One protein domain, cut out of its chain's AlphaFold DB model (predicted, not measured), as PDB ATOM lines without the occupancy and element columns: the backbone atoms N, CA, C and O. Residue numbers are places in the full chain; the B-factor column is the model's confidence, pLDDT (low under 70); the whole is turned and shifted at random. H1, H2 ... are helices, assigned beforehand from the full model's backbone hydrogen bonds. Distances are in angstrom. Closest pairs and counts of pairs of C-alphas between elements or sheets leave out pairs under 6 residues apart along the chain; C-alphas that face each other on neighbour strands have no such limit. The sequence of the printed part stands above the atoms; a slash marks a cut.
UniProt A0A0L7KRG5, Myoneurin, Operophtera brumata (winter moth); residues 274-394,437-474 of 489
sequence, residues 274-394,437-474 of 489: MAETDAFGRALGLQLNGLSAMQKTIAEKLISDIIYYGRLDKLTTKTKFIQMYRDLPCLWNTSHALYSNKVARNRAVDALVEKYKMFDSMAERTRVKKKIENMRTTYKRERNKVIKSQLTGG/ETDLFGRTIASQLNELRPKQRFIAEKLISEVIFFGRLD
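Overview. This is residues 274 to 394 and 437 to 474 of the 489 residues of the protein "Myoneurin" of Operophtera brumata (winter moth) (UniProt A0A0L7KRG5). What shape does the domain have? It has two lobes joined by residues 312 to 318: a bundle of four helices, H1, H2, H7 and H8, and a looser corner in which H3 and H4 pack on H5 while the long H6 rises from H5. Residues 377 to 394, of which 377 to 391 belong to H6, stick out as a free arm. What is it made of? The printed part has 159 residues with eight named helices, H1 to H8 in chain order, and no named strand; its class is all helix. How compact is it? It is loose, with a radius of gyration of the C-alphas of 20.3 A, and flat, with spans of 57 by 45 by 21 A.

Arrangement. How do the bundle's helices stand? H1, residues 274 to 289, and H7, residues 437 to 450, touch and run opposite ways at a shallow tilt of 33 degrees, only just short of steep; their closest C-alphas, of Gly 281 and Gly 442, are 4.3 A apart. H2, residues 293 to 311, touches H8, residues 454 to 472, opposite ways at a shallow tilt of 12 degrees, with the C-alphas of Gln 295 and Gly 471 closest at 5.3 A. H1 and H2 form a hairpin but only just touch, with 3 pairs of C-alphas within 8 A, the closest Leu 288 and Lys 296 at 6.0 A; H7 and H8 form another, with Leu 449 and Arg 457 closest at 5.7 A. What meets H5? H3, residues 319 to 326, touches H5, residues 342 to 357, with the C-alphas of Met 324 and Leu 352 closest at 6.6 A. H4, residues 329 to 332, touches it with Leu 331 and Arg 345 closest at 5.8 A. H6, residues 365 to 391, touches it with residues 365 to 369 alone, about perpendicular at 74 degrees, Val 353 and Arg 365 closest at 6.1 A. Are the backbones well formed? Every O i to N i+4 pair is within hydrogen-bond range in H1, H2, H3, H5, H6, H7 and H8; H4 is too short for such a pair.

Along the chain. Where are the anchors? H1 begins at C-alpha 274, (-25.739, -45.656, -5.259), H6 ends at C-alpha 391, (-69.534, -30.310, -9.223), and H8 ends at C-alpha 472, (-27.858, -59.527, -28.310). How long are the longer helices? From first to last C-alpha, H6 measures 38.8 A, H2 and H8 27.3 A each, H1 22.8 A, H5 22.6 A and H7 20.5 A.

Size, cuts and confidence. How far does it reach? The C-alphas of Ser 292 and Gly 393, the two farthest apart, are 61.4 A apart. Is the printed part cut? Residues 395 to 436 are not printed, and C-alphas 394 and 437 are 57.3 A apart; of the links printed whole, none is long. Where is confidence low? Under 70 in pLDDT are 36 residues, among them 314 to 324 and 377 to 384.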
ATOM      1  N   MET A 274     -26.945 -45.697  -4.422       49.56
ATOM      2  CA  MET A 274     -25.739 -45.656  -5.259       49.56
ATOM      3  C   MET A 274     -25.180 -47.064  -5.512       49.56
ATOM      4  O   MET A 274     -24.723 -47.353  -6.614       49.56
ATOM      5  N   ALA A 275     -25.278 -47.980  -4.540       59.84
ATOM      6  CA  ALA A 275     -24.740 -49.335  -4.678       59.84
ATOM      7  C   ALA A 275     -25.489 -50.173  -5.737       59.84
ATOM      8  O   ALA A 275     -24.866 -50.943  -6.476       59.84
ATOM      9  N   GLU A 276     -26.814 -50.007  -5.848       66.25
ATOM     10  CA  GLU A 276     -27.648 -50.736  -6.814       66.25
ATOM     11  C   GLU A 276     -27.497 -50.219  -8.256       66.25
ATOM     12  O   GLU A 276     -27.381 -51.023  -9.186       66.25
ATOM     13  N   THR A 277     -27.452 -48.898  -8.470       70.38
ATOM     14  CA  THR A 277     -27.178 -48.326  -9.805       70.38
ATOM     15  C   THR A 277     -25.772 -48.623 -10.270       70.38
ATOM     16  O   THR A 277     -25.584 -48.943 -11.442       70.38
ATOM     17  N   ASP A 278     -24.791 -48.576  -9.372       74.94
ATOM     18  CA  ASP A 278     -23.412 -48.898  -9.714       74.94
ATOM     19  C   ASP A 278     -23.268 -50.373 -10.103       74.94
ATOM     20  O   ASP A 278     -22.535 -50.708 -11.037       74.94
ATOM     21  N   ALA A 279     -24.004 -51.274  -9.443       77.25
ATOM     22  CA  ALA A 279     -24.089 -52.673  -9.856       77.25
ATOM     23  C   ALA A 279     -24.755 -52.825 -11.237       77.25
ATOM     24  O   ALA A 279     -24.257 -53.584 -12.073       77.25
ATOM     25  N   PHE A 280     -25.827 -52.071 -11.507       78.81
ATOM     26  CA  PHE A 280     -26.500 -52.055 -12.807       78.81
ATOM     27  C   PHE A 280     -25.593 -51.525 -13.931       78.81
ATOM     28  O   PHE A 280     -25.508 -52.145 -14.988       78.81
ATOM     29  N   GLY A 281     -24.862 -50.429 -13.706       80.75
ATOM     30  CA  GLY A 281     -23.932 -49.858 -14.685       80.75
ATOM     31  C   GLY A 281     -22.735 -50.754 -14.980       80.75
ATOM     32  O   GLY A 281     -22.358 -50.908 -16.142       80.75
ATOM     33  N   ARG A 282     -22.178 -51.424 -13.960       81.06
ATOM     34  CA  ARG A 282     -21.138 -52.451 -14.161       81.06
ATOM     35  C   ARG A 282     -21.650 -53.611 -15.012       81.06
ATOM     36  O   ARG A 282     -20.966 -54.044 -15.935       81.06
ATOM     37  N   ALA A 283     -22.865 -54.090 -14.740       81.38
ATOM     38  CA  ALA A 283     -23.486 -55.123 -15.559       81.38
ATOM     39  C   ALA A 283     -23.707 -54.634 -16.999       81.38
ATOM     40  O   ALA A 283     -23.377 -55.351 -17.937       81.38
ATOM     41  N   LEU A 284     -24.198 -53.407 -17.188       85.50
ATOM     42  CA  LEU A 284     -24.428 -52.817 -18.506       85.50
ATOM     43  C   LEU A 284     -23.149 -52.764 -19.354       85.50
ATOM     44  O   LEU A 284     -23.183 -53.177 -20.513       85.50
ATOM     45  N   GLY A 285     -22.030 -52.317 -18.776       83.00
ATOM     46  CA  GLY A 285     -20.736 -52.261 -19.467       83.00
ATOM     47  C   GLY A 285     -20.277 -53.632 -19.968       83.00
ATOM     48  O   GLY A 285     -19.997 -53.799 -21.157       83.00
ATOM     49  N   LEU A 286     -20.343 -54.654 -19.108       84.06
ATOM     50  CA  LEU A 286     -20.032 -56.039 -19.488       84.06
ATOM     51  C   LEU A 286     -20.958 -56.565 -20.594       84.06
ATOM     52  O   LEU A 286     -20.528 -57.300 -21.482       84.06
ATOM     53  N   GLN A 287     -22.243 -56.207 -20.548       85.69
ATOM     54  CA  GLN A 287     -23.220 -56.653 -21.536       85.69
ATOM     55  C   GLN A 287     -23.043 -55.976 -22.900       85.69
ATOM     56  O   GLN A 287     -23.279 -56.634 -23.913       85.69
ATOM     57  N   LEU A 288     -22.619 -54.709 -22.927       83.94
ATOM     58  CA  LEU A 288     -22.296 -53.971 -24.152       83.94
ATOM     59  C   LEU A 288     -21.027 -54.505 -24.824       83.94
ATOM     60  O   LEU A 288     -20.978 -54.567 -26.049       83.94
ATOM     61  N   ASN A 289     -20.041 -54.948 -24.041       83.12
ATOM     62  CA  ASN A 289     -18.806 -55.533 -24.571       83.12
ATOM     63  C   ASN A 289     -19.054 -56.846 -25.345       83.12
ATOM     64  O   ASN A 289     -18.307 -57.200 -26.250       83.12
ATOM     65  N   GLY A 290     -20.138 -57.561 -25.024       79.56
ATOM     66  CA  GLY A 290     -20.541 -58.787 -25.721       79.56
ATOM     67  C   GLY A 290     -21.344 -58.579 -27.014       79.56
ATOM     68  O   GLY A 290     -21.840 -59.561 -27.562       79.56
ATOM     69  N   LEU A 291     -21.546 -57.338 -27.473       84.62
ATOM     70  CA  LEU A 291     -22.305 -57.021 -28.689       84.62
ATOM     71  C   LEU A 291     -21.392 -56.852 -29.911       84.62
ATOM     72  O   LEU A 291     -20.246 -56.428 -29.794       84.62
ATOM     73  N   SER A 292     -21.927 -57.111 -31.110       86.62
ATOM     74  CA  SER A 292     -21.247 -56.743 -32.358       86.62
ATOM     75  C   SER A 292     -21.088 -55.219 -32.454       86.62
ATOM     76  O   SER A 292     -21.927 -54.473 -31.947       86.62
ATOM     77  N   ALA A 293     -20.032 -54.732 -33.119       83.94
ATOM     78  CA  ALA A 293     -19.704 -53.300 -33.160       83.94
ATOM     79  C   ALA A 293     -20.890 -52.423 -33.611       83.94
ATOM     80  O   ALA A 293     -21.185 -51.404 -32.995       83.94
ATOM     81  N   MET A 294     -21.638 -52.874 -34.625       83.31
ATOM     82  CA  MET A 294     -22.840 -52.184 -35.102       83.31
ATOM     83  C   MET A 294     -23.957 -52.146 -34.046       83.31
ATOM     84  O   MET A 294     -24.584 -51.105 -33.852       83.31
ATOM     85  N   GLN A 295     -24.221 -53.262 -33.356       85.19
ATOM     86  CA  GLN A 295     -25.246 -53.309 -32.309       85.19
ATOM     87  C   GLN A 295     -24.843 -52.481 -31.092       85.19
ATOM     88  O   GLN A 295     -25.700 -51.810 -30.523       85.19
ATOM     89  N   LYS A 296     -23.555 -52.490 -30.726       87.00
ATOM     90  CA  LYS A 296     -22.990 -51.671 -29.650       87.00
ATOM     91  C   LYS A 296     -23.243 -50.185 -29.912       87.00
ATOM     92  O   LYS A 296     -23.874 -49.541 -29.082       87.00
ATOM     93  N   THR A 297     -22.884 -49.670 -31.091       83.38
ATOM     94  CA  THR A 297     -23.096 -48.252 -31.438       83.38
ATOM     95  C   THR A 297     -24.576 -47.853 -31.406       83.38
ATOM     96  O   THR A 297     -24.932 -46.790 -30.896       83.38
ATOM     97  N   ILE A 298     -25.474 -48.705 -31.917       76.88
ATOM     98  CA  ILE A 298     -26.917 -48.415 -31.885       76.88
ATOM     99  C   ILE A 298     -27.453 -48.476 -30.446       76.88
ATOM    100  O   ILE A 298     -28.287 -47.653 -30.066       76.88
ATOM    101  N   ALA A 299     -26.976 -49.428 -29.640       81.56
ATOM    102  CA  ALA A 299     -27.364 -49.565 -28.244       81.56
ATOM    103  C   ALA A 299     -26.921 -48.357 -27.410       81.56
ATOM    104  O   ALA A 299     -27.751 -47.795 -26.702       81.56
ATOM    105  N   GLU A 300     -25.671 -47.910 -27.539       87.06
ATOM    106  CA  GLU A 300     -25.140 -46.725 -26.849       87.06
ATOM    107  C   GLU A 300     -25.973 -45.482 -27.168       87.06
ATOM    108  O   GLU A 300     -26.469 -44.822 -26.255       87.06
ATOM    109  N   LYS A 301     -26.254 -45.235 -28.455       87.62
ATOM    110  CA  LYS A 301     -27.106 -44.122 -28.897       87.62
ATOM    111  C   LYS A 301     -28.507 -44.186 -28.282       87.62
ATOM    112  O   LYS A 301     -29.026 -43.179 -27.805       87.62
ATOM    113  N   LEU A 302     -29.138 -45.362 -28.281       78.81
ATOM    114  CA  LEU A 302     -30.474 -45.544 -27.705       78.81
ATOM    115  C   LEU A 302     -30.482 -45.383 -26.184       78.81
ATOM    116  O   LEU A 302     -31.439 -44.840 -25.640       78.81
ATOM    117  N   ILE A 303     -29.436 -45.838 -25.496       86.12
ATOM    118  CA  ILE A 303     -29.280 -45.673 -24.049       86.12
ATOM    119  C   ILE A 303     -29.116 -44.188 -23.710       86.12
ATOM    120  O   ILE A 303     -29.811 -43.699 -22.819       86.12
ATOM    121  N   SER A 304     -28.299 -43.447 -24.463       86.88
ATOM    122  CA  SER A 304     -28.167 -41.994 -24.315       86.88
ATOM    123  C   SER A 304     -29.497 -41.269 -24.528       86.88
ATOM    124  O   SER A 304     -29.865 -40.418 -23.717       86.88
ATOM    125  N   ASP A 305     -30.270 -41.655 -25.548       79.25
ATOM    126  CA  ASP A 305     -31.613 -41.111 -25.759       79.25
ATOM    127  C   ASP A 305     -32.532 -41.430 -24.558       79.25
ATOM    128  O   ASP A 305     -33.249 -40.552 -24.076       79.25
ATOM    129  N   ILE A 306     -32.513 -42.663 -24.026       80.50
ATOM    130  CA  ILE A 306     -33.331 -43.053 -22.862       80.50
ATOM    131  C   ILE A 306     -33.009 -42.155 -21.664       80.50
ATOM    132  O   ILE A 306     -33.932 -41.656 -21.021       80.50
ATOM    133  N   ILE A 307     -31.727 -41.920 -21.379       84.19
ATOM    134  CA  ILE A 307     -31.303 -41.032 -20.290       84.19
ATOM    135  C   ILE A 307     -31.764 -39.596 -20.539       84.19
ATOM    136  O   ILE A 307     -32.356 -38.983 -19.648       84.19
ATOM    137  N   TYR A 308     -31.568 -39.074 -21.752       83.25
ATOM    138  CA  TYR A 308     -32.015 -37.736 -22.139       83.25
ATOM    139  C   TYR A 308     -33.516 -37.544 -21.878       83.25
ATOM    140  O   TYR A 308     -33.935 -36.600 -21.206       83.25
ATOM    141  N   TYR A 309     -34.345 -38.483 -22.329       74.00
ATOM    142  CA  TYR A 309     -35.789 -38.404 -22.122       74.00
ATOM    143  C   TYR A 309     -36.228 -38.729 -20.693       74.00
ATOM    144  O   TYR A 309     -37.286 -38.258 -20.266       74.00
ATOM    145  N   GLY A 310     -35.425 -39.489 -19.947       74.75
ATOM    146  CA  GLY A 310     -35.582 -39.686 -18.511       74.75
ATOM    147  C   GLY A 310     -35.414 -38.378 -17.746       74.75
ATOM    148  O   GLY A 310     -36.248 -38.069 -16.897       74.75
ATOM    149  N   ARG A 311     -34.401 -37.572 -18.093       80.38
ATOM    150  CA  ARG A 311     -34.167 -36.243 -17.496       80.38
ATOM    151  C   ARG A 311     -35.294 -35.264 -17.813       80.38
ATOM    152  O   ARG A 311     -35.672 -34.466 -16.967       80.38
ATOM    153  N   LEU A 312     -35.874 -35.370 -19.008       71.69
ATOM    154  CA  LEU A 312     -37.060 -34.600 -19.400       71.69
ATOM    155  C   LEU A 312     -38.369 -35.129 -18.802       71.69
ATOM    156  O   LEU A 312     -39.427 -34.554 -19.057       71.69
ATOM    157  N   ASP A 313     -38.324 -36.240 -18.066       70.19
ATOM    158  CA  ASP A 313     -39.487 -36.908 -17.495       70.19
ATOM    159  C   ASP A 313     -40.539 -37.393 -18.497       70.19
ATOM    160  O   ASP A 313     -41.721 -37.553 -18.172       70.19
ATOM    161  N   LYS A 314     -40.101 -37.671 -19.725       69.31
ATOM    162  CA  LYS A 314     -40.966 -38.083 -20.835       69.31
ATOM    163  C   LYS A 314     -41.020 -39.600 -21.025       69.31
ATOM    164  O   LYS A 314     -41.807 -40.073 -21.850       69.31
ATOM    165  N   LEU A 315     -40.257 -40.399 -20.267       68.38
ATOM    166  CA  LEU A 315     -40.335 -41.858 -20.391       68.38
ATOM    167  C   LEU A 315     -41.657 -42.375 -19.823       68.38
ATOM    168  O   LEU A 315     -42.068 -42.056 -18.706       68.38
ATOM    169  N   THR A 316     -42.326 -43.226 -20.599       65.00
ATOM    170  CA  THR A 316     -43.629 -43.790 -20.240       65.00
ATOM    171  C   THR A 316     -43.693 -45.275 -20.603       65.00
ATOM    172  O   THR A 316     -43.468 -45.660 -21.744       65.00
ATOM    173  N   THR A 317     -44.101 -46.130 -19.659       56.16
ATOM    174  CA  THR A 317     -44.213 -47.600 -19.851       56.16
ATOM    175  C   THR A 317     -45.383 -48.048 -20.730       56.16
ATOM    176  O   THR A 317     -45.511 -49.229 -21.052       56.16
ATOM    177  N   LYS A 318     -46.288 -47.127 -21.069       54.19
ATOM    178  CA  LYS A 318     -47.579 -47.415 -21.709       54.19
ATOM    179  C   LYS A 318     -47.657 -47.000 -23.182       54.19
ATOM    180  O   LYS A 318     -48.652 -47.325 -23.825       54.19
ATOM    181  N   THR A 319     -46.652 -46.312 -23.716       55.84
ATOM    182  CA  THR A 319     -46.741 -45.613 -25.012       55.84
ATOM    183  C   THR A 319     -47.014 -46.555 -26.177       55.84
ATOM    184  O   THR A 319     -47.974 -46.331 -26.903       55.84
ATOM    185  N   LYS A 320     -46.282 -47.670 -26.308       59.97
ATOM    186  CA  LYS A 320     -46.457 -48.588 -27.453       59.97
ATOM    187  C   LYS A 320     -47.843 -49.248 -27.495       59.97
ATOM    188  O   LYS A 320     -48.481 -49.250 -28.542       59.97
ATOM    189  N   PHE A 321     -48.359 -49.766 -26.374       63.56
ATOM    190  CA  PHE A 321     -49.693 -50.390 -26.347       63.56
ATOM    191  C   PHE A 321     -50.823 -49.374 -26.529       63.56
ATOM    192  O   PHE A 321     -51.779 -49.642 -27.254       63.56
ATOM    193  N   ILE A 322     -50.715 -48.208 -25.879       67.44
ATOM    194  CA  ILE A 322     -51.700 -47.131 -26.026       67.44
ATOM    195  C   ILE A 322     -51.720 -46.627 -27.468       67.44
ATOM    196  O   ILE A 322     -52.808 -46.421 -27.993       67.44
ATOM    197  N   GLN A 323     -50.563 -46.505 -28.124       65.31
ATOM    198  CA  GLN A 323     -50.475 -46.107 -29.526       65.31
ATOM    199  C   GLN A 323     -51.142 -47.132 -30.447       65.31
ATOM    200  O   GLN A 323     -52.060 -46.784 -31.179       65.31
ATOM    201  N   MET A 324     -50.785 -48.418 -30.328       69.56
ATOM    202  CA  MET A 324     -51.407 -49.481 -31.129       69.56
ATOM    203  C   MET A 324     -52.928 -49.558 -30.930       69.56
ATOM    204  O   MET A 324     -53.666 -49.880 -31.857       69.56
ATOM    205  N   TYR A 325     -53.405 -49.268 -29.718       76.94
ATOM    206  CA  TYR A 325     -54.830 -49.178 -29.417       76.94
ATOM    207  C   TYR A 325     -55.471 -47.897 -29.981       76.94
ATOM    208  O   TYR A 325     -56.593 -47.954 -30.483       76.94
ATOM    209  N   ARG A 326     -54.768 -46.756 -29.938       75.69
ATOM    210  CA  ARG A 326     -55.200 -45.467 -30.506       75.69
ATOM    211  C   ARG A 326     -55.372 -45.556 -32.020       75.69
ATOM    212  O   ARG A 326     -56.400 -45.106 -32.518       75.69
ATOM    213  N   ASP A 327     -54.454 -46.226 -32.711       77.69
ATOM    214  CA  ASP A 327     -54.474 -46.438 -34.168       77.69
ATOM    215  C   ASP A 327     -55.655 -47.309 -34.647       77.69
ATOM    216  O   ASP A 327     -55.877 -47.469 -35.845       77.69
ATOM    217  N   LEU A 328     -56.439 -47.875 -33.722       84.31
ATOM    218  CA  LEU A 328     -57.621 -48.691 -33.995       84.31
ATOM    219  C   LEU A 328     -58.898 -47.987 -33.495       84.31
ATOM    220  O   LEU A 328     -59.506 -48.425 -32.511       84.31
ATOM    221  N   PRO A 329     -59.351 -46.904 -34.161       81.12
ATOM    222  CA  PRO A 329     -60.461 -46.068 -33.697       81.12
ATOM    223  C   PRO A 329     -61.780 -46.829 -33.551       81.12
ATOM    224  O   PRO A 329     -62.563 -46.531 -32.652       81.12
ATOM    225  N   CYS A 330     -62.007 -47.888 -34.334       82.06
ATOM    226  CA  CYS A 330     -63.182 -48.751 -34.184       82.06
ATOM    227  C   CYS A 330     -63.265 -49.458 -32.818       82.06
ATOM    228  O   CYS A 330     -64.328 -49.954 -32.455       82.06
ATOM    229  N   LEU A 331     -62.173 -49.526 -32.047       80.94
ATOM    230  CA  LEU A 331     -62.185 -50.117 -30.711       80.94
ATOM    231  C   LEU A 331     -62.678 -49.150 -29.636       80.94
ATOM    232  O   LEU A 331     -63.260 -49.616 -28.658       80.94
ATOM    233  N   TRP A 332     -62.455 -47.842 -29.777       80.50
ATOM    234  CA  TRP A 332     -62.613 -46.880 -28.677       80.50
ATOM    235  C   TRP A 332     -63.391 -45.612 -29.022       80.50
ATOM    236  O   TRP A 332     -63.949 -45.002 -28.113       80.50
ATOM    237  N   ASN A 333     -63.449 -45.223 -30.294       77.94
ATOM    238  CA  ASN A 333     -64.171 -44.042 -30.739       77.94
ATOM    239  C   ASN A 333     -65.624 -44.417 -31.057       77.94
ATOM    240  O   ASN A 333     -65.899 -45.061 -32.067       77.94
ATOM    241  N   THR A 334     -66.551 -43.988 -30.201       77.38
ATOM    242  CA  THR A 334     -67.995 -44.234 -30.344       77.38
ATOM    243  C   THR A 334     -68.606 -43.597 -31.589       77.38
ATOM    244  O   THR A 334     -69.647 -44.057 -32.044       77.38
ATOM    245  N   SER A 335     -67.956 -42.574 -32.146       75.94
ATOM    246  CA  SER A 335     -68.399 -41.856 -33.344       75.94
ATOM    247  C   SER A 335     -67.842 -42.454 -34.640       75.94
ATOM    248  O   SER A 335     -68.188 -42.005 -35.727       75.94
ATOM    249  N   HIS A 336     -66.962 -43.458 -34.560       78.38
ATOM    250  CA  HIS A 336     -66.371 -44.079 -35.741       78.38
ATOM    251  C   HIS A 336     -67.366 -45.038 -36.414       78.38
ATOM    252  O   HIS A 336     -67.935 -45.902 -35.750       78.38
ATOM    253  N   ALA A 337     -67.506 -44.972 -37.743       82.56
ATOM    254  CA  ALA A 337     -68.472 -45.781 -38.505       82.56
ATOM    255  C   ALA A 337     -68.366 -47.295 -38.219       82.56
ATOM    256  O   ALA A 337     -69.362 -47.999 -38.067       82.56
ATOM    257  N   LEU A 338     -67.138 -47.801 -38.061       79.44
ATOM    258  CA  LEU A 338     -66.874 -49.218 -37.770       79.44
ATOM    259  C   LEU A 338     -66.969 -49.603 -36.279       79.44
ATOM    260  O   LEU A 338     -66.723 -50.759 -35.942       79.44
ATOM    261  N   TYR A 339     -67.312 -48.678 -35.374       75.38
ATOM    262  CA  TYR A 339     -67.436 -48.962 -33.936       75.38
ATOM    263  C   TYR A 339     -68.636 -49.863 -33.613       75.38
ATOM    264  O   TYR A 339     -68.548 -50.744 -32.755       75.38
ATOM    265  N   SER A 340     -69.753 -49.690 -34.325       77.38
ATOM    266  CA  SER A 340     -70.944 -50.535 -34.152       77.38
ATOM    267  C   SER A 340     -70.739 -51.946 -34.731       77.38
ATOM    268  O   SER A 340     -71.274 -52.936 -34.227       77.38
ATOM    269  N   ASN A 341     -69.873 -52.080 -35.742       88.12
ATOM    270  CA  ASN A 341     -69.624 -53.348 -36.419       88.12
ATOM    271  C   ASN A 341     -68.792 -54.313 -35.546       88.12
ATOM    272  O   ASN A 341     -67.578 -54.176 -35.376       88.12
ATOM    273  N   LYS A 342     -69.452 -55.347 -35.008       84.00
ATOM    274  CA  LYS A 342     -68.836 -56.386 -34.161       84.00
ATOM    275  C   LYS A 342     -67.708 -57.147 -34.869       84.00
ATOM    276  O   LYS A 342     -66.704 -57.459 -34.232       84.00
ATOM    277  N   VAL A 343     -67.852 -57.426 -36.164       88.19
ATOM    278  CA  VAL A 343     -66.854 -58.161 -36.955       88.19
ATOM    279  C   VAL A 343     -65.599 -57.310 -37.147       88.19
ATOM    280  O   VAL A 343     -64.493 -57.785 -36.893       88.19
ATOM    281  N   ALA A 344     -65.766 -56.031 -37.495       81.81
ATOM    282  CA  ALA A 344     -64.656 -55.088 -37.636       81.81
ATOM    283  C   ALA A 344     -63.895 -54.892 -36.314       81.81
ATOM    284  O   ALA A 344     -62.666 -54.933 -36.292       81.81
ATOM    285  N   ARG A 345     -64.613 -54.777 -35.186       85.25
ATOM    286  CA  ARG A 345     -63.989 -54.695 -33.856       85.25
ATOM    287  C   ARG A 345     -63.215 -55.952 -33.481       85.25
ATOM    288  O   ARG A 345     -62.123 -55.844 -32.935       85.25
ATOM    289  N   ASN A 346     -63.750 -57.134 -33.775       87.12
ATOM    290  CA  ASN A 346     -63.049 -58.384 -33.499       87.12
ATOM    291  C   ASN A 346     -61.755 -58.494 -34.317       87.12
ATOM    292  O   ASN A 346     -60.720 -58.791 -33.727       87.12
ATOM    293  N   ARG A 347     -61.789 -58.149 -35.614       87.88
ATOM    294  CA  ARG A 347     -60.589 -58.086 -36.467       87.88
ATOM    295  C   ARG A 347     -59.553 -57.090 -35.944       87.88
ATOM    296  O   ARG A 347     -58.370 -57.402 -35.918       87.88
ATOM    297  N   ALA A 348     -59.987 -55.923 -35.467       85.50
ATOM    298  CA  ALA A 348     -59.090 -54.936 -34.869       85.50
ATOM    299  C   ALA A 348     -58.459 -55.424 -33.551       85.50
ATOM    300  O   ALA A 348     -57.276 -55.190 -33.318       85.50
ATOM    301  N   VAL A 349     -59.203 -56.147 -32.704       86.06
ATOM    302  CA  VAL A 349     -58.620 -56.796 -31.513       86.06
ATOM    303  C   VAL A 349     -57.592 -57.851 -31.913       86.06
ATOM    304  O   VAL A 349     -56.549 -57.933 -31.275       86.06
ATOM    305  N   ASP A 350     -57.854 -58.631 -32.959       88.12
ATOM    306  CA  ASP A 350     -56.937 -59.685 -33.405       88.12
ATOM    307  C   ASP A 350     -55.651 -59.089 -34.002       88.12
ATOM    308  O   ASP A 350     -54.555 -59.519 -33.651       88.12
ATOM    309  N   ALA A 351     -55.762 -57.999 -34.767       85.38
ATOM    310  CA  ALA A 351     -54.612 -57.220 -35.230       85.38
ATOM    311  C   ALA A 351     -53.799 -56.614 -34.068       85.38
ATOM    312  O   ALA A 351     -52.569 -56.583 -34.111       85.38
ATOM    313  N   LEU A 352     -54.470 -56.150 -33.007       84.50
ATOM    314  CA  LEU A 352     -53.808 -55.638 -31.805       84.50
ATOM    315  C   LEU A 352     -53.087 -56.746 -31.026       84.50
ATOM    316  O   LEU A 352     -52.010 -56.504 -30.489       84.50
ATOM    317  N   VAL A 353     -53.667 -57.947 -30.963       85.19
ATOM    318  CA  VAL A 353     -53.043 -59.124 -30.341       85.19
ATOM    319  C   VAL A 353     -51.783 -59.517 -31.099       85.19
ATOM    320  O   VAL A 353     -50.753 -59.709 -30.466       85.19
ATOM    321  N   GLU A 354     -51.832 -59.565 -32.428       82.56
ATOM    322  CA  GLU A 354     -50.676 -59.944 -33.242       82.56
ATOM    323  C   GLU A 354     -49.512 -58.960 -33.078       82.56
ATOM    324  O   GLU A 354     -48.379 -59.359 -32.813       82.56
ATOM    325  N   LYS A 355     -49.805 -57.656 -33.090       75.62
ATOM    326  CA  LYS A 355     -48.795 -56.632 -32.792       75.62
ATOM    327  C   LYS A 355     -48.271 -56.724 -31.356       75.62
ATOM    328  O   LYS A 355     -47.101 -56.456 -31.108       75.62
ATOM    329  N   TYR A 356     -49.116 -57.105 -30.398       73.06
ATOM    330  CA  TYR A 356     -48.722 -57.239 -28.996       73.06
ATOM    331  C   TYR A 356     -47.882 -58.504 -28.731       73.06
ATOM    332  O   TYR A 356     -46.995 -58.464 -27.879       73.06
ATOM    333  N   LYS A 357     -48.062 -59.581 -29.511       76.88
ATOM    334  CA  LYS A 357     -47.221 -60.792 -29.450       76.88
ATOM    335  C   LYS A 357     -45.753 -60.533 -29.778       76.88
ATOM    336  O   LYS A 357     -44.892 -61.234 -29.258       76.88
ATOM    337  N   MET A 358     -45.453 -59.500 -30.569       65.44
ATOM    338  CA  MET A 358     -44.070 -59.078 -30.836       65.44
ATOM    339  C   MET A 358     -43.316 -58.650 -29.565       65.44
ATOM    340  O   MET A 358     -42.089 -58.613 -29.566       65.44
ATOM    341  N   PHE A 359     -44.038 -58.334 -28.486       56.09
ATOM    342  CA  PHE A 359     -43.483 -57.912 -27.195       56.09
ATOM    343  C   PHE A 359     -43.683 -58.949 -26.085       56.09
ATOM    344  O   PHE A 359     -43.036 -58.884 -25.045       56.09
ATOM    345  N   ASP A 360     -44.616 -59.872 -26.278       58.16
ATOM    346  CA  ASP A 360     -45.081 -60.812 -25.268       58.16
ATOM    347  C   ASP A 360     -45.541 -62.067 -26.009       58.16
ATOM    348  O   ASP A 360     -46.702 -62.185 -26.398       58.16
ATOM    349  N   SER A 361     -44.596 -62.970 -26.283       62.97
ATOM    350  CA  SER A 361     -44.794 -64.116 -27.186       62.97
ATOM    351  C   SER A 361     -45.938 -65.042 -26.763       62.97
ATOM    352  O   SER A 361     -46.511 -65.736 -27.599       62.97
ATOM    353  N   MET A 362     -46.318 -65.013 -25.481       58.12
ATOM    354  CA  MET A 362     -47.410 -65.797 -24.900       58.12
ATOM    355  C   MET A 362     -48.710 -64.990 -24.732       58.12
ATOM    356  O   MET A 362     -49.635 -65.403 -24.028       58.12
ATOM    357  N   ALA A 363     -48.803 -63.803 -25.333       69.94
ATOM    358  CA  ALA A 363     -49.976 -62.960 -25.198       69.94
ATOM    359  C   ALA A 363     -51.190 -63.519 -25.943       69.94
ATOM    360  O   ALA A 363     -51.287 -63.501 -27.170       69.94
ATOM    361  N   GLU A 364     -52.178 -63.934 -25.159       76.81
ATOM    362  CA  GLU A 364     -53.468 -64.382 -25.657       76.81
ATOM    363  C   GLU A 364     -54.483 -63.224 -25.752       76.81
ATOM    364  O   GLU A 364     -54.407 -62.207 -25.047       76.81
ATOM    365  N   ARG A 365     -55.509 -63.403 -26.593       82.94
ATOM    366  CA  ARG A 365     -56.632 -62.470 -26.786       82.94
ATOM    367  C   ARG A 365     -57.286 -62.026 -25.474       82.94
ATOM    368  O   ARG A 365     -57.690 -60.869 -25.337       82.94
ATOM    369  N   THR A 366     -57.384 -62.933 -24.505       79.75
ATOM    370  CA  THR A 366     -57.934 -62.702 -23.159       79.75
ATOM    371  C   THR A 366     -57.144 -61.632 -22.397       79.75
ATOM    372  O   THR A 366     -57.727 -60.698 -21.837       79.75
ATOM    373  N   ARG A 367     -55.809 -61.698 -22.446       74.44
ATOM    374  CA  ARG A 367     -54.890 -60.774 -21.771       74.44
ATOM    375  C   ARG A 367     -54.946 -59.369 -22.367       74.44
ATOM    376  O   ARG A 367     -55.024 -58.397 -21.616       74.44
ATOM    377  N   VAL A 368     -54.993 -59.259 -23.696       77.81
ATOM    378  CA  VAL A 368     -55.119 -57.970 -24.404       77.81
ATOM    379  C   VAL A 368     -56.465 -57.308 -24.113       77.81
ATOM    380  O   VAL A 368     -56.505 -56.132 -23.751       77.81
ATOM    381  N   LYS A 369     -57.572 -58.062 -24.157       80.69
ATOM    382  CA  LYS A 369     -58.899 -57.545 -23.776       80.69
ATOM    383  C   LYS A 369     -58.934 -57.064 -22.324       80.69
ATOM    384  O   LYS A 369     -59.417 -55.966 -22.059       80.69
ATOM    385  N   LYS A 370     -58.360 -57.834 -21.394       78.75
ATOM    386  CA  LYS A 370     -58.258 -57.449 -19.976       78.75
ATOM    387  C   LYS A 370     -57.411 -56.188 -19.786       78.75
ATOM    388  O   LYS A 370     -57.748 -55.339 -18.964       78.75
ATOM    389  N   LYS A 371     -56.340 -56.021 -20.570       73.69
ATOM    390  CA  LYS A 371     -55.502 -54.813 -20.566       73.69
ATOM    391  C   LYS A 371     -56.276 -53.576 -21.033       73.69
ATOM    392  O   LYS A 371     -56.190 -52.540 -20.373       73.69
ATOM    393  N   ILE A 372     -57.055 -53.696 -22.111       80.75
ATOM    394  CA  ILE A 372     -57.945 -52.632 -22.607       80.75
ATOM    395  C   ILE A 372     -58.987 -52.265 -21.544       80.75
ATOM    396  O   ILE A 372     -59.175 -51.085 -21.254       80.75
ATOM    397  N   GLU A 373     -59.633 -53.258 -20.928       76.44
ATOM    398  CA  GLU A 373     -60.675 -53.028 -19.919       76.44
ATOM    399  C   GLU A 373     -60.125 -52.356 -18.657       76.44
ATOM    400  O   GLU A 373     -60.683 -51.376 -18.160       76.44
ATOM    401  N   ASN A 374     -58.968 -52.806 -18.172       71.62
ATOM    402  CA  ASN A 374     -58.278 -52.157 -17.060       71.62
ATOM    403  C   ASN A 374     -57.947 -50.695 -17.392       71.62
ATOM    404  O   ASN A 374     -58.170 -49.808 -16.576       71.62
ATOM    405  N   MET A 375     -57.474 -50.421 -18.609       78.31
ATOM    406  CA  MET A 375     -57.166 -49.060 -19.043       78.31
ATOM    407  C   MET A 375     -58.415 -48.168 -19.100       78.31
ATOM    408  O   MET A 375     -58.389 -47.044 -18.599       78.31
ATOM    409  N   ARG A 376     -59.525 -48.682 -19.640       74.19
ATOM    410  CA  ARG A 376     -60.816 -47.978 -19.692       74.19
ATOM    411  C   ARG A 376     -61.376 -47.702 -18.306       74.19
ATOM    412  O   ARG A 376     -61.807 -46.585 -18.033       74.19
ATOM    413  N   THR A 377     -61.370 -48.701 -17.427       66.88
ATOM    414  CA  THR A 377     -61.895 -48.562 -16.063       66.88
ATOM    415  C   THR A 377     -61.058 -47.596 -15.234       66.88
ATOM    416  O   THR A 377     -61.632 -46.774 -14.522       66.88
ATOM    417  N   THR A 378     -59.728 -47.619 -15.365       66.12
ATOM    418  CA  THR A 378     -58.850 -46.616 -14.753       66.12
ATOM    419  C   THR A 378     -59.166 -45.217 -15.282       66.12
ATOM    420  O   THR A 378     -59.477 -44.345 -14.479       66.12
ATOM    421  N   TYR A 379     -59.188 -45.006 -16.604       68.62
ATOM    422  CA  TYR A 379     -59.503 -43.696 -17.190       68.62
ATOM    423  C   TYR A 379     -60.885 -43.180 -16.763       68.62
ATOM    424  O   TYR A 379     -61.021 -42.033 -16.349       68.62
ATOM    425  N   LYS A 380     -61.911 -44.040 -16.784       69.75
ATOM    426  CA  LYS A 380     -63.272 -43.689 -16.360       69.75
ATOM    427  C   LYS A 380     -63.325 -43.287 -14.884       69.75
ATOM    428  O   LYS A 380     -64.017 -42.334 -14.544       69.75
ATOM    429  N   ARG A 381     -62.604 -43.991 -14.006       64.81
ATOM    430  CA  ARG A 381     -62.511 -43.633 -12.579       64.81
ATOM    431  C   ARG A 381     -61.842 -42.279 -12.394       64.81
ATOM    432  O   ARG A 381     -62.384 -41.464 -11.659       64.81
ATOM    433  N   GLU A 382     -60.720 -42.042 -13.065       65.88
ATOM    434  CA  GLU A 382     -60.003 -40.766 -12.992       65.88
ATOM    435  C   GLU A 382     -60.860 -39.610 -13.527       65.88
ATOM    436  O   GLU A 382     -61.082 -38.639 -12.812       65.88
ATOM    437  N   ARG A 383     -61.475 -39.754 -14.709       66.75
ATOM    438  CA  ARG A 383     -62.410 -38.762 -15.267       66.75
ATOM    439  C   ARG A 383     -63.584 -38.477 -14.328       66.75
ATOM    440  O   ARG A 383     -63.965 -37.327 -14.150       66.75
ATOM    441  N   ASN A 384     -64.153 -39.507 -13.704       67.19
ATOM    442  CA  ASN A 384     -65.262 -39.331 -12.769       67.19
ATOM    443  C   ASN A 384     -64.852 -38.589 -11.492       67.19
ATOM    444  O   ASN A 384     -65.696 -37.917 -10.907       67.19
ATOM    445  N   LYS A 385     -63.596 -38.700 -11.042       72.50
ATOM    446  CA  LYS A 385     -63.091 -37.895  -9.919       72.50
ATOM    447  C   LYS A 385     -63.001 -36.415 -10.300       72.50
ATOM    448  O   LYS A 385     -63.461 -35.589  -9.525       72.50
ATOM    449  N   VAL A 386     -62.521 -36.111 -11.512       68.62
ATOM    450  CA  VAL A 386     -62.454 -34.738 -12.056       68.62
ATOM    451  C   VAL A 386     -63.848 -34.123 -12.194       68.62
ATOM    452  O   VAL A 386     -64.093 -33.010 -11.743       68.62
ATOM    453  N   ILE A 387     -64.803 -34.861 -12.765       69.62
ATOM    454  CA  ILE A 387     -66.184 -34.371 -12.908       69.62
ATOM    455  C   ILE A 387     -66.812 -34.120 -11.532       69.62
ATOM    456  O   ILE A 387     -67.474 -33.111 -11.321       69.62
ATOM    457  N   LYS A 388     -66.589 -35.024 -10.568       69.75
ATOM    458  CA  LYS A 388     -67.106 -34.849  -9.207       69.75
ATOM    459  C   LYS A 388     -66.503 -33.627  -8.528       69.75
ATOM    460  O   LYS A 388     -67.265 -32.860  -7.955       69.75
ATOM    461  N   SER A 389     -65.196 -33.387  -8.632       70.12
ATOM    462  CA  SER A 389     -64.603 -32.187  -8.029       70.12
ATOM    463  C   SER A 389     -65.148 -30.897  -8.630       70.12
ATOM    464  O   SER A 389     -65.411 -29.961  -7.892       70.12
ATOM    465  N   GLN A 390     -65.390 -30.869  -9.945       69.31
ATOM    466  CA  GLN A 390     -65.988 -29.713 -10.620       69.31
ATOM    467  C   GLN A 390     -67.418 -29.421 -10.138       69.31
ATOM    468  O   GLN A 390     -67.835 -28.271 -10.129       69.31
ATOM    469  N   LEU A 391     -68.161 -30.449  -9.716       65.31
ATOM    470  CA  LEU A 391     -69.534 -30.310  -9.223       65.31
ATOM    471  C   LEU A 391     -69.622 -29.985  -7.727       65.31
ATOM    472  O   LEU A 391     -70.620 -29.417  -7.297       65.31
ATOM    473  N   THR A 392     -68.622 -30.363  -6.919       57.81
ATOM    474  CA  THR A 392     -68.705 -30.238  -5.448       57.81
ATOM    475  C   THR A 392     -68.198 -28.900  -4.889       57.81
ATOM    476  O   THR A 392     -68.199 -28.737  -3.675       57.81
ATOM    477  N   GLY A 393     -67.763 -27.947  -5.723       47.31
ATOM    478  CA  GLY A 393     -67.354 -26.595  -5.294       47.31
ATOM    479  C   GLY A 393     -66.130 -26.510  -4.360       47.31
ATOM    480  O   GLY A 393     -65.770 -25.414  -3.947       47.31
ATOM    481  N   GLY A 394     -65.496 -27.638  -4.018       55.81
ATOM    482  CA  GLY A 394     -64.215 -27.695  -3.302       55.81
ATOM    483  C   GLY A 394     -63.012 -27.657  -4.252       55.81
ATOM    484  O   GLY A 394     -63.183 -27.483  -5.457       55.81
ATOM    485  N   GLU A 437     -13.700 -49.329 -22.741       73.50
ATOM    486  CA  GLU A 437     -14.523 -48.144 -23.072       73.50
ATOM    487  C   GLU A 437     -16.007 -48.327 -22.672       73.50
ATOM    488  O   GLU A 437     -16.667 -47.403 -22.198       73.50
ATOM    489  N   THR A 438     -16.510 -49.563 -22.757       73.94
ATOM    490  CA  THR A 438     -17.853 -49.960 -22.312       73.94
ATOM    491  C   THR A 438     -18.037 -49.958 -20.797       73.94
ATOM    492  O   THR A 438     -19.138 -49.688 -20.321       73.94
ATOM    493  N   ASP A 439     -16.983 -50.219 -20.022       75.88
ATOM    494  CA  ASP A 439     -17.026 -50.164 -18.557       75.88
ATOM    495  C   ASP A 439     -17.103 -48.717 -18.063       75.88
ATOM    496  O   ASP A 439     -17.827 -48.423 -17.111       75.88
ATOM    497  N   LEU A 440     -16.404 -47.802 -18.744       79.25
ATOM    498  CA  LEU A 440     -16.526 -46.361 -18.524       79.25
ATOM    499  C   LEU A 440     -17.942 -45.884 -18.862       79.25
ATOM    500  O   LEU A 440     -18.586 -45.268 -18.015       79.25
ATOM    501  N   PHE A 441     -18.467 -46.260 -20.033       80.81
ATOM    502  CA  PHE A 441     -19.841 -45.939 -20.426       80.81
ATOM    503  C   PHE A 441     -20.868 -46.466 -19.411       80.81
ATOM    504  O   PHE A 441     -21.738 -45.724 -18.962       80.81
ATOM    505  N   GLY A 442     -20.739 -47.720 -18.967       83.00
ATOM    506  CA  GLY A 442     -21.615 -48.317 -17.957       83.00
ATOM    507  C   GLY A 442     -21.620 -47.559 -16.624       83.00
ATOM    508  O   GLY A 442     -22.688 -47.312 -16.059       83.00
ATOM    509  N   ARG A 443     -20.446 -47.118 -16.148       81.94
ATOM    510  CA  ARG A 443     -20.317 -46.273 -14.944       81.94
ATOM    511  C   ARG A 443     -20.953 -44.896 -15.137       81.94
ATOM    512  O   ARG A 443     -21.657 -44.422 -14.248       81.94
ATOM    513  N   THR A 444     -20.767 -44.276 -16.302       84.62
ATOM    514  CA  THR A 444     -21.411 -43.000 -16.638       84.62
ATOM    515  C   THR A 444     -22.934 -43.128 -16.614       84.62
ATOM    516  O   THR A 444     -23.603 -42.294 -16.013       84.62
ATOM    517  N   ILE A 445     -23.497 -44.196 -17.185       87.56
ATOM    518  CA  ILE A 445     -24.948 -44.421 -17.173       87.56
ATOM    519  C   ILE A 445     -25.477 -44.674 -15.754       87.56
ATOM    520  O   ILE A 445     -26.542 -44.161 -15.423       87.56
ATOM    521  N   ALA A 446     -24.750 -45.394 -14.889       83.75
ATOM    522  CA  ALA A 446     -25.137 -45.556 -13.480       83.75
ATOM    523  C   ALA A 446     -25.256 -44.211 -12.756       83.75
ATOM    524  O   ALA A 446     -26.276 -43.929 -12.122       83.75
ATOM    525  N   SER A 447     -24.244 -43.354 -12.915       83.69
ATOM    526  CA  SER A 447     -24.254 -42.000 -12.366       83.69
ATOM    527  C   SER A 447     -25.432 -41.185 -12.911       83.69
ATOM    528  O   SER A 447     -26.186 -40.604 -12.136       83.69
ATOM    529  N   GLN A 448     -25.681 -41.235 -14.220       85.19
ATOM    530  CA  GLN A 448     -26.791 -40.513 -14.845       85.19
ATOM    531  C   GLN A 448     -28.176 -41.055 -14.453       85.19
ATOM    532  O   GLN A 448     -29.135 -40.289 -14.397       85.19
ATOM    533  N   LEU A 449     -28.310 -42.352 -14.158       82.88
ATOM    534  CA  LEU A 449     -29.550 -42.951 -13.652       82.88
ATOM    535  C   LEU A 449     -29.864 -42.500 -12.220       82.88
ATOM    536  O   LEU A 449     -31.039 -42.328 -11.898       82.88
ATOM    537  N   ASN A 450     -28.839 -42.275 -11.389       81.69
ATOM    538  CA  ASN A 450     -29.001 -41.724 -10.037       81.69
ATOM    539  C   ASN A 450     -29.543 -40.289 -10.044       81.69
ATOM    540  O   ASN A 450     -30.224 -39.883  -9.109       81.69
ATOM    541  N   GLU A 451     -29.275 -39.532 -11.106       82.75
ATOM    542  CA  GLU A 451     -29.790 -38.169 -11.277       82.75
ATOM    543  C   GLU A 451     -31.264 -38.137 -11.721       82.75
ATOM    544  O   GLU A 451     -31.915 -37.091 -11.664       82.75
ATOM    545  N   LEU A 452     -31.820 -39.264 -12.181       77.31
ATOM    546  CA  LEU A 452     -33.208 -39.332 -12.629       77.31
ATOM    547  C   LEU A 452     -34.179 -39.430 -11.452       77.31
ATOM    548  O   LEU A 452     -33.945 -40.127 -10.465       77.31
ATOM    549  N   ARG A 453     -35.373 -38.839 -11.609       78.00
ATOM    550  CA  ARG A 453     -36.468 -39.051 -10.650       78.00
ATOM    551  C   ARG A 453     -36.766 -40.555 -10.522       78.00
ATOM    552  O   ARG A 453     -36.817 -41.232 -11.553       78.00
ATOM    553  N   PRO A 454     -37.106 -41.081  -9.327       77.62
ATOM    554  CA  PRO A 454     -37.203 -42.528  -9.090       77.62
ATOM    555  C   PRO A 454     -38.090 -43.269 -10.099       77.62
ATOM    556  O   PRO A 454     -37.751 -44.332 -10.604       77.62
ATOM    557  N   LYS A 455     -39.224 -42.666 -10.480       72.44
ATOM    558  CA  LYS A 455     -40.119 -43.239 -11.495       72.44
ATOM    559  C   LYS A 455     -39.491 -43.309 -12.888       72.44
ATOM    560  O   LYS A 455     -39.748 -44.280 -13.583       72.44
ATOM    561  N   GLN A 456     -38.737 -42.296 -13.308       80.06
ATOM    562  CA  GLN A 456     -38.068 -42.292 -14.611       80.06
ATOM    563  C   GLN A 456     -36.896 -43.259 -14.625       80.06
ATOM    564  O   GLN A 456     -36.754 -43.986 -15.600       80.06
ATOM    565  N   ARG A 457     -36.144 -43.338 -13.523       82.81
ATOM    566  CA  ARG A 457     -35.070 -44.313 -13.328       82.81
ATOM    567  C   ARG A 457     -35.553 -45.746 -13.563       82.81
ATOM    568  O   ARG A 457     -35.029 -46.414 -14.444       82.81
ATOM    569  N   PHE A 458     -36.643 -46.172 -12.914       75.88
ATOM    570  CA  PHE A 458     -37.208 -47.516 -13.137       75.88
ATOM    571  C   PHE A 458     -37.634 -47.773 -14.592       75.88
ATOM    572  O   PHE A 458     -37.577 -48.902 -15.084       75.88
ATOM    573  N   ILE A 459     -38.115 -46.745 -15.296       73.38
ATOM    574  CA  ILE A 459     -38.521 -46.878 -16.701       73.38
ATOM    575  C   ILE A 459     -37.286 -46.930 -17.602       73.38
ATOM    576  O   ILE A 459     -37.262 -47.727 -18.540       73.38
ATOM    577  N   ALA A 460     -36.270 -46.125 -17.300       78.69
ATOM    578  CA  ALA A 460     -34.998 -46.094 -17.998       78.69
ATOM    579  C   ALA A 460     -34.265 -47.434 -17.867       78.69
ATOM    580  O   ALA A 460     -33.955 -48.034 -18.888       78.69
ATOM    581  N   GLU A 461     -34.105 -47.971 -16.655       83.56
ATOM    582  CA  GLU A 461     -33.480 -49.282 -16.400       83.56
ATOM    583  C   GLU A 461     -34.153 -50.406 -17.204       83.56
ATOM    584  O   GLU A 461     -33.492 -51.243 -17.831       83.56
ATOM    585  N   LYS A 462     -35.491 -50.388 -17.267       81.75
ATOM    586  CA  LYS A 462     -36.260 -51.343 -18.068       81.75
ATOM    587  C   LYS A 462     -35.995 -51.187 -19.570       81.75
ATOM    588  O   LYS A 462     -35.793 -52.184 -20.258       81.75
ATOM    589  N   LEU A 463     -36.032 -49.959 -20.092       77.75
ATOM    590  CA  LEU A 463     -35.817 -49.697 -21.518       77.75
ATOM    591  C   LEU A 463     -34.377 -50.018 -21.937       77.75
ATOM    592  O   LEU A 463     -34.176 -50.597 -23.000       77.75
ATOM    593  N   ILE A 464     -33.396 -49.715 -21.085       84.81
ATOM    594  CA  ILE A 464     -31.985 -50.061 -21.285       84.81
ATOM    595  C   ILE A 464     -31.832 -51.584 -21.365       84.81
ATOM    596  O   ILE A 464     -31.218 -52.094 -22.300       84.81
ATOM    597  N   SER A 465     -32.483 -52.327 -20.465       84.50
ATOM    598  CA  SER A 465     -32.495 -53.798 -20.507       84.50
ATOM    599  C   SER A 465     -33.105 -54.348 -21.808       84.50
ATOM    600  O   SER A 465     -32.603 -55.325 -22.364       84.50
ATOM    601  N   GLU A 466     -34.166 -53.718 -22.328       77.00
ATOM    602  CA  GLU A 466     -34.766 -54.081 -23.622       77.00
ATOM    603  C   GLU A 466     -33.812 -53.799 -24.797       77.00
ATOM    604  O   GLU A 466     -33.693 -54.631 -25.697       77.00
ATOM    605  N   VAL A 467     -33.104 -52.663 -24.789       80.62
ATOM    606  CA  VAL A 467     -32.110 -52.317 -25.821       80.62
ATOM    607  C   VAL A 467     -30.992 -53.358 -25.866       80.62
ATOM    608  O   VAL A 467     -30.688 -53.871 -26.942       80.62
ATOM    609  N   ILE A 468     -30.447 -53.742 -24.708       81.50
ATOM    610  CA  ILE A 468     -29.414 -54.783 -24.615       81.50
ATOM    611  C   ILE A 468     -29.938 -56.141 -25.090       81.50
ATOM    612  O   ILE A 468     -29.248 -56.853 -25.820       81.50
ATOM    613  N   PHE A 469     -31.171 -56.499 -24.725       83.38
ATOM    614  CA  PHE A 469     -31.801 -57.736 -25.185       83.38
ATOM    615  C   PHE A 469     -31.901 -57.798 -26.716       83.38
ATOM    616  O   PHE A 469     -31.525 -58.805 -27.312       83.38
ATOM    617  N   PHE A 470     -32.366 -56.729 -27.370       76.19
ATOM    618  CA  PHE A 470     -32.453 -56.695 -28.834       76.19
ATOM    619  C   PHE A 470     -31.089 -56.592 -29.516       76.19
ATOM    620  O   PHE A 470     -30.931 -57.158 -30.599       76.19
ATOM    621  N   GLY A 471     -30.117 -55.935 -28.878       78.56
ATOM    622  CA  GLY A 471     -28.728 -55.910 -29.328       78.56
ATOM    623  C   GLY A 471     -28.130 -57.313 -29.394       78.56
ATOM    624  O   GLY A 471     -27.556 -57.689 -30.407       78.56
ATOM    625  N   ARG A 472     -28.344 -58.134 -28.359       82.00
ATOM    626  CA  ARG A 472     -27.858 -59.527 -28.310       82.00
ATOM    627  C   ARG A 472     -28.501 -60.446 -29.342       82.00
ATOM    628  O   ARG A 472     -27.965 -61.506 -29.635       82.00
ATOM    629  N   LEU A 473     -29.672 -60.068 -29.847       79.06
ATOM    630  CA  LEU A 473     -30.361 -60.788 -30.915       79.06
ATOM    631  C   LEU A 473     -29.961 -60.290 -32.314       79.06
ATOM    632  O   LEU A 473     -30.574 -60.740 -33.280       79.06
ATOM    633  N   ASP A 474     -29.027 -59.336 -32.418       79.12
ATOM    634  CA  ASP A 474     -28.662 -58.622 -33.651       79.12
ATOM    635  C   ASP A 474     -29.881 -58.008 -34.374       79.12
ATOM    636  O   ASP A 474     -29.983 -57.978 -35.602       79.12
TER     637      ASP A 474